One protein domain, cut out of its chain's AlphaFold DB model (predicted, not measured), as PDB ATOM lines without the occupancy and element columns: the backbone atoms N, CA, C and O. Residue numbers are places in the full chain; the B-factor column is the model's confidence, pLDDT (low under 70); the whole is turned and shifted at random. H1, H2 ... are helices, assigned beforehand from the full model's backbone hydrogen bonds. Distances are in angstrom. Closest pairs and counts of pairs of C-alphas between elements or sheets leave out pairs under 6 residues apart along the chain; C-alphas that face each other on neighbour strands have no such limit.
ATOM      1  N   GLU A  46     214.391 101.190 198.381       83.00
ATOM      2  CA  GLU A  46     214.614 102.631 198.564       83.00
ATOM      3  C   GLU A  46     215.152 103.342 197.315       83.00
ATOM      4  O   GLU A  46     215.028 104.564 197.213       83.00
ATOM      5  N   ASN A  47     215.681 102.610 196.327       89.25
ATOM      6  CA  ASN A  47     216.161 103.213 195.080       89.25
ATOM      7  C   ASN A  47     215.028 103.895 194.301       89.25
ATOM      8  O   ASN A  47     215.288 104.852 193.576       89.25
ATOM      9  N   ILE A  48     213.771 103.477 194.509       91.75
ATOM     10  CA  ILE A  48     212.598 104.125 193.906       91.75
ATOM     11  C   ILE A  48     212.478 105.600 194.317       91.75
ATOM     12  O   ILE A  48     211.940 106.414 193.575       91.75
ATOM     13  N   LEU A  49     213.043 105.987 195.468       92.88
ATOM     14  CA  LEU A  49     213.052 107.377 195.916       92.88
ATOM     15  C   LEU A  49     213.909 108.284 195.034       92.88
ATOM     16  O   LEU A  49     213.783 109.502 195.135       92.88
ATOM     17  N   GLN A  50     214.786 107.727 194.198       94.75
ATOM     18  CA  GLN A  50     215.620 108.482 193.260       94.75
ATOM     19  C   GLN A  50     214.930 108.714 191.909       94.75
ATOM     20  O   GLN A  50     215.459 109.454 191.078       94.75
ATOM     21  N   ASP A  51     213.749 108.128 191.701       96.62
ATOM     22  CA  ASP A  51     212.968 108.321 190.489       96.62
ATOM     23  C   ASP A  51     212.459 109.768 190.396       96.62
ATOM     24  O   ASP A  51     211.685 110.253 191.228       96.62
ATOM     25  N   LYS A  52     212.920 110.484 189.365       96.75
ATOM     26  CA  LYS A  52     212.598 111.902 189.160       96.75
ATOM     27  C   LYS A  52     211.141 112.119 188.771       96.75
ATOM     28  O   LYS A  52     210.591 113.179 189.074       96.75
ATOM     29  N   GLU A  53     210.532 111.162 188.083       97.19
ATOM     30  CA  GLU A  53     209.143 111.255 187.669       97.19
ATOM     31  C   GLU A  53     208.222 111.072 188.873       97.19
ATOM     32  O   GLU A  53     207.388 111.942 189.131       97.19
ATOM     33  N   LEU A  54     208.449 110.041 189.689       96.88
ATOM     34  CA  LEU A  54     207.671 109.813 190.911       96.88
ATOM     35  C   LEU A  54     207.848 110.957 191.922       96.88
ATOM     36  O   LEU A  54     206.876 111.400 192.540       96.88
ATOM     37  N   GLN A  55     209.054 111.528 192.034       97.25
ATOM     38  CA  GLN A  55     209.285 112.751 192.814       97.25
ATOM     39  C   GLN A  55     208.461 113.938 192.297       97.25
ATOM     40  O   GLN A  55     207.857 114.670 193.091       97.25
ATOM     41  N   ARG A  56     208.438 114.154 190.974       97.81
ATOM     42  CA  ARG A  56     207.673 115.238 190.346       97.81
ATOM     43  C   ARG A  56     206.178 115.052 190.590       97.81
ATOM     44  O   ARG A  56     205.534 115.993 191.047       97.81
ATOM     45  N   LEU A  57     205.651 113.851 190.360       97.69
ATOM     46  CA  LEU A  57     204.240 113.526 190.572       97.69
ATOM     47  C   LEU A  57     203.840 113.688 192.041       97.69
ATOM     48  O   LEU A  57     202.822 114.309 192.346       97.69
ATOM     49  N   HIS A  58     204.675 113.227 192.973       96.88
ATOM     50  CA  HIS A  58     204.434 113.435 194.397       96.88
ATOM     51  C   HIS A  58     204.401 114.919 194.778       96.88
ATOM     52  O   HIS A  58     203.529 115.367 195.531       96.88
ATOM     53  N   LYS A  59     205.309 115.718 194.214       96.75
ATOM     54  CA  LYS A  59     205.319 117.168 194.411       96.75
ATOM     55  C   LYS A  59     204.078 117.833 193.818       96.75
ATOM     56  O   LYS A  59     203.518 118.721 194.456       96.75
ATOM     57  N   GLU A  60     203.644 117.424 192.630       97.25
ATOM     58  CA  GLU A  60     202.462 117.975 191.961       97.25
ATOM     59  C   GLU A  60     201.177 117.655 192.713       97.25
ATOM     60  O   GLU A  60     200.398 118.572 192.975       97.25
ATOM     61  N   MET A  61     200.993 116.408 193.161       95.69
ATOM     62  CA  MET A  61     199.826 116.049 193.971       95.69
ATOM     63  C   MET A  61     199.789 116.851 195.279       95.69
ATOM     64  O   MET A  61     198.728 117.299 195.706       95.69
ATOM     65  N   THR A  62     200.950 117.055 195.912       94.06
ATOM     66  CA  THR A  62     201.049 117.747 197.206       94.06
ATOM     67  C   THR A  62     200.831 119.247 197.049       94.06
ATOM     68  O   THR A  62     200.111 119.861 197.830       94.06
ATOM     69  N   ARG A  63     201.436 119.851 196.021       96.25
ATOM     70  CA  ARG A  63     201.367 121.295 195.778       96.25
ATOM     71  C   ARG A  63     200.012 121.722 195.234       96.25
ATOM     72  O   ARG A  63     199.510 122.771 195.624       96.25
ATOM     73  N   TYR A  64     199.465 120.953 194.299       95.25
ATOM     74  CA  TYR A  64     198.280 121.339 193.543       95.25
ATOM     75  C   TYR A  64     197.003 120.619 193.994       95.25
ATOM     76  O   TYR A  64     195.934 120.908 193.459       95.25
ATOM     77  N   GLY A  65     197.084 119.738 194.997       91.69
ATOM     78  CA  GLY A  65     195.947 119.213 195.755       91.69
ATOM     79  C   GLY A  65     194.798 118.696 194.886       91.69
ATOM     80  O   GLY A  65     194.942 117.695 194.191       91.69
ATOM     81  N   LEU A  66     193.654 119.386 194.957       93.62
ATOM     82  CA  LEU A  66     192.411 119.044 194.246       93.62
ATOM     83  C   LEU A  66     192.280 119.683 192.857       93.62
ATOM     84  O   LEU A  66     191.253 119.516 192.205       93.62
ATOM     85  N   SER A  67     193.280 120.434 192.401       97.00
ATOM     86  CA  SER A  67     193.289 120.892 191.012       97.00
ATOM     87  C   SER A  67     193.381 119.703 190.057       97.00
ATOM     88  O   SER A  67     193.835 118.622 190.431       97.00
ATOM     89  N   GLU A  68     193.031 119.933 188.798       96.75
ATOM     90  CA  GLU A  68     193.152 118.935 187.736       96.75
ATOM     91  C   GLU A  68     194.562 118.327 187.661       96.75
ATOM     92  O   GLU A  68     194.708 117.108 187.657       96.75
ATOM     93  N   VAL A  69     195.605 119.163 187.738       95.75
ATOM     94  CA  VAL A  69     197.011 118.721 187.735       95.75
ATOM     95  C   VAL A  69     197.329 117.845 188.952       95.75
ATOM     96  O   VAL A  69     197.965 116.802 188.823       95.75
ATOM     97  N   GLY A  70     196.868 118.241 190.143       97.25
ATOM     98  CA  GLY A  70     197.093 117.473 191.371       97.25
ATOM     99  C   GLY A  70     196.345 116.137 191.382       97.25
ATOM    100  O   GLY A  70     196.884 115.121 191.829       97.25
ATOM    101  N   MET A  71     195.126 116.119 190.843       97.38
ATOM    102  CA  MET A  71     194.299 114.920 190.716       97.38
ATOM    103  C   MET A  71     194.850 113.950 189.673       97.38
ATOM    104  O   MET A  71     194.816 112.739 189.895       97.38
ATOM    105  N   GLU A  72     195.416 114.456 188.579       97.44
ATOM    106  CA  GLU A  72     196.071 113.624 187.572       97.44
ATOM    107  C   GLU A  72     197.373 113.015 188.106       97.44
ATOM    108  O   GLU A  72     197.587 111.807 187.999       97.44
ATOM    109  N   ALA A  73     198.187 113.800 188.818       97.44
ATOM    110  CA  ALA A  73     199.357 113.269 189.510       97.44
ATOM    111  C   ALA A  73     198.974 112.194 190.546       97.44
ATOM    112  O   ALA A  73     199.626 111.154 190.646       97.44
ATOM    113  N   ARG A  74     197.868 112.388 191.281       96.19
ATOM    114  CA  ARG A  74     197.321 111.374 192.197       96.19
ATOM    115  C   ARG A  74     196.888 110.108 191.458       96.19
ATOM    116  O   ARG A  74     197.170 109.018 191.948       96.19
ATOM    117  N   ARG A  75     196.225 110.228 190.302       96.25
ATOM    118  CA  ARG A  75     195.821 109.082 189.470       96.25
ATOM    119  C   ARG A  75     197.033 108.223 189.103       96.25
ATOM    120  O   ARG A  75     196.978 107.007 189.263       96.25
ATOM    121  N   GLN A  76     198.131 108.855 188.696       96.25
ATOM    122  CA  GLN A  76     199.376 108.162 188.346       96.25
ATOM    123  C   GLN A  76     200.052 107.534 189.573       96.25
ATOM    124  O   GLN A  76     200.555 106.416 189.509       96.25
ATOM    125  N   MET A  77     199.985 108.196 190.727       96.06
ATOM    126  CA  MET A  77     200.605 107.723 191.969       96.06
ATOM    127  C   MET A  77     199.813 106.627 192.703       96.06
ATOM    128  O   MET A  77     200.317 106.042 193.659       96.06
ATOM    129  N   ILE A  78     198.594 106.310 192.254       94.56
ATOM    130  CA  ILE A  78     197.845 105.124 192.707       94.56
ATOM    131  C   ILE A  78     198.360 103.846 192.021       94.56
ATOM    132  O   ILE A  78     198.004 102.753 192.455       94.56
ATOM    133  N   SER A  79     199.220 103.948 191.000       94.12
ATOM    134  CA  SER A  79     199.904 102.804 190.376       94.12
ATOM    135  C   SER A  79     200.747 101.997 191.373       94.12
ATOM    136  O   SER A  79     200.998 102.420 192.500       94.12
ATOM    137  N   GLU A  80     201.188 100.808 190.969       91.94
ATOM    138  CA  GLU A  80     202.047  99.964 191.803       91.94
ATOM    139  C   GLU A  80     203.360 100.661 192.186       91.94
ATOM    140  O   GLU A  80     203.709 100.688 193.366       91.94
ATOM    141  N   GLU A  81     204.012 101.317 191.226       91.50
ATOM    142  CA  GLU A  81     205.235 102.095 191.451       91.50
ATOM    143  C   GLU A  81     204.985 103.300 192.364       91.50
ATOM    144  O   GLU A  81     205.737 103.530 193.310       91.50
ATOM    145  N   GLY A  82     203.879 104.025 192.166       94.19
ATOM    146  CA  GLY A  82     203.493 105.133 193.042       94.19
ATOM    147  C   GLY A  82     203.213 104.689 194.484       94.19
ATOM    148  O   GLY A  82     203.640 105.345 195.440       94.19
ATOM    149  N   ARG A  83     202.570 103.527 194.666       92.62
ATOM    150  CA  ARG A  83     202.365 102.915 195.991       92.62
ATOM    151  C   ARG A  83     203.684 102.472 196.618       92.62
ATOM    152  O   ARG A  83     203.900 102.739 197.800       92.62
ATOM    153  N   ALA A  84     204.569 101.836 195.853       92.50
ATOM    154  CA  ALA A  84     205.898 101.444 196.322       92.50
ATOM    155  C   ALA A  84     206.728 102.668 196.744       92.50
ATOM    156  O   ALA A  84     207.370 102.651 197.795       92.50
ATOM    157  N   TYR A  85     206.632 103.765 195.994       94.56
ATOM    158  CA  TYR A  85     207.269 105.035 196.324       94.56
ATOM    159  C   TYR A  85     206.736 105.633 197.631       94.56
ATOM    160  O   TYR A  85     207.522 106.066 198.474       94.56
ATOM    161  N   HIS A  86     205.418 105.610 197.860       93.56
ATOM    162  CA  HIS A  86     204.839 106.053 199.134       93.56
ATOM    163  C   HIS A  86     205.283 105.188 200.321       93.56
ATOM    164  O   HIS A  86     205.649 105.742 201.356       93.56
ATOM    165  N   ARG A  87     205.343 103.858 200.161       91.06
ATOM    166  CA  ARG A  87     205.877 102.950 201.195       91.06
ATOM    167  C   ARG A  87     207.347 103.251 201.514       91.06
ATOM    168  O   ARG A  87     207.732 103.296 202.680       91.06
ATOM    169  N   ALA A  88     208.164 103.510 200.490       91.12
ATOM    170  CA  ALA A  88     209.567 103.889 200.663       91.12
ATOM    171  C   ALA A  88     209.729 105.244 201.373       91.12
ATOM    172  O   ALA A  88     210.584 105.386 202.250       91.12
ATOM    173  N   LEU A  89     208.885 106.228 201.046       92.12
ATOM    174  CA  LEU A  89     208.876 107.518 201.738       92.12
ATOM    175  C   LEU A  89     208.496 107.370 203.212       92.12
ATOM    176  O   LEU A  89     209.148 107.970 204.066       92.12
ATOM    177  N   GLU A  90     207.469 106.577 203.513       88.94
ATOM    178  CA  GLU A  90     207.017 106.336 204.883       88.94
ATOM    179  C   GLU A  90     208.117 105.670 205.717       88.94
ATOM    180  O   GLU A  90     208.451 106.164 206.797       88.94
ATOM    181  N   LYS A  91     208.774 104.634 205.176       86.88
ATOM    182  CA  LYS A  91     209.925 103.980 205.816       86.88
ATOM    183  C   LYS A  91     211.023 104.982 206.184       86.88
ATOM    184  O   LYS A  91     211.424 105.060 207.344       86.88
ATOM    185  N   LYS A  92     211.439 105.814 205.225       87.50
ATOM    186  CA  LYS A  92     212.473 106.837 205.434       87.50
ATOM    187  C   LYS A  92     212.075 107.865 206.497       87.50
ATOM    188  O   LYS A  92     212.906 108.278 207.304       87.50
ATOM    189  N   GLN A  93     210.810 108.289 206.525       85.06
ATOM    190  CA  GLN A  93     210.312 109.215 207.550       85.06
ATOM    191  C   GLN A  93     210.336 108.590 208.950       85.06
ATOM    192  O   GLN A  93     210.639 109.279 209.925       85.06
ATOM    193  N   MET A  94     210.033 107.296 209.066       81.06
ATOM    194  CA  MET A  94     210.098 106.578 210.338       81.06
ATOM    195  C   MET A  94     211.535 106.436 210.840       81.06
ATOM    196  O   MET A  94     211.807 106.757 211.994       81.06
ATOM    197  N   GLU A  95     212.467 106.039 209.974       79.44
ATOM    198  CA  GLU A  95     213.893 105.940 210.314       79.44
ATOM    199  C   GLU A  95     214.459 107.279 210.806       79.44
ATOM    200  O   GLU A  95     215.184 107.334 211.805       79.44
ATOM    201  N   GLN A  96     214.060 108.384 210.168       75.00
ATOM    202  CA  GLN A  96     214.408 109.728 210.625       75.00
ATOM    203  C   GLN A  96     213.827 110.018 212.016       75.00
ATOM    204  O   GLN A  96     214.568 110.409 212.914       75.00
ATOM    205  N   LYS A  97     212.528 109.779 212.240       72.62
ATOM    206  CA  LYS A  97     211.878 110.012 213.545       72.62
ATOM    207  C   LYS A  97     212.509 109.206 214.686       72.62
ATOM    208  O   LYS A  97     212.673 109.742 215.781       72.62
ATOM    209  N   VAL A  98     212.884 107.949 214.434       69.44
ATOM    210  CA  VAL A  98     213.582 107.090 215.407       69.44
ATOM    211  C   VAL A  98     214.970 107.641 215.734       69.44
ATOM    212  O   VAL A  98     215.382 107.608 216.891       69.44
ATOM    213  N   THR A  99     215.674 108.184 214.741       62.88
ATOM    214  CA  THR A  99     217.000 108.789 214.929       62.88
ATOM    215  C   THR A  99     216.933 110.067 215.770       62.88
ATOM    216  O   THR A  99     217.777 110.260 216.634       62.88
ATOM    217  N   TYR A 100     215.916 110.911 215.571       60.38
ATOM    218  CA  TYR A 100     215.732 112.160 216.330       60.38
ATOM    219  C   TYR A 100     215.132 111.976 217.736       60.38
ATOM    220  O   TYR A 100     215.028 112.949 218.478       60.38
ATOM    221  N   SER A 101     214.713 110.758 218.101       55.56
ATOM    222  CA  SER A 101     214.122 110.444 219.415       55.56
ATOM    223  C   SER A 101     215.098 109.752 220.381       55.56
ATOM    224  O   SER A 101     214.669 109.293 221.440       55.56
TER     225      SER A 101
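AT A GLANCE: This is residues 46 to 101 of the 102 residues of an uncharacterized protein of Marinobacter profundi (UniProt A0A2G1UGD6). Helices H2 and H3 make a hairpin; long H4 runs off about perpendicular to both, short H1 packed on it, residues 93 to 101 sticking out. The printed part, all helix, has 56 residues with named helices H1 to H4. It is only just loose, close to compact: radius of gyration of the C-alphas 12.3 A, spans 39 by 20 by 16 A.

HOW THE PARTS SIT: H1, residues 46 to 50, touches residues 84 to 89 of H4, residues 80 to 99; closest C-alphas 46 and 88, 5.6 A. H2, residues 52 to 64, and H3, residues 68 to 77, form a hairpin at a steep tilt of 42 degrees; closest C-alphas 61 and 70, 4.0 A. Every O i to N i+4 pair is within hydrogen-bond range in H2, H3 and H4; H1 has 0 of 1, but 2 of 2 to N i+3.

IN THESE COORDINATES: H1 begins at C-alpha 46 (214.614, 102.631, 198.564); H4, 28.9 A long, ends at C-alpha 99 (217.000, 108.789, 214.929).

THE WHOLE: The printed part has no cut; residues 98 to 101 have pLDDT under 70.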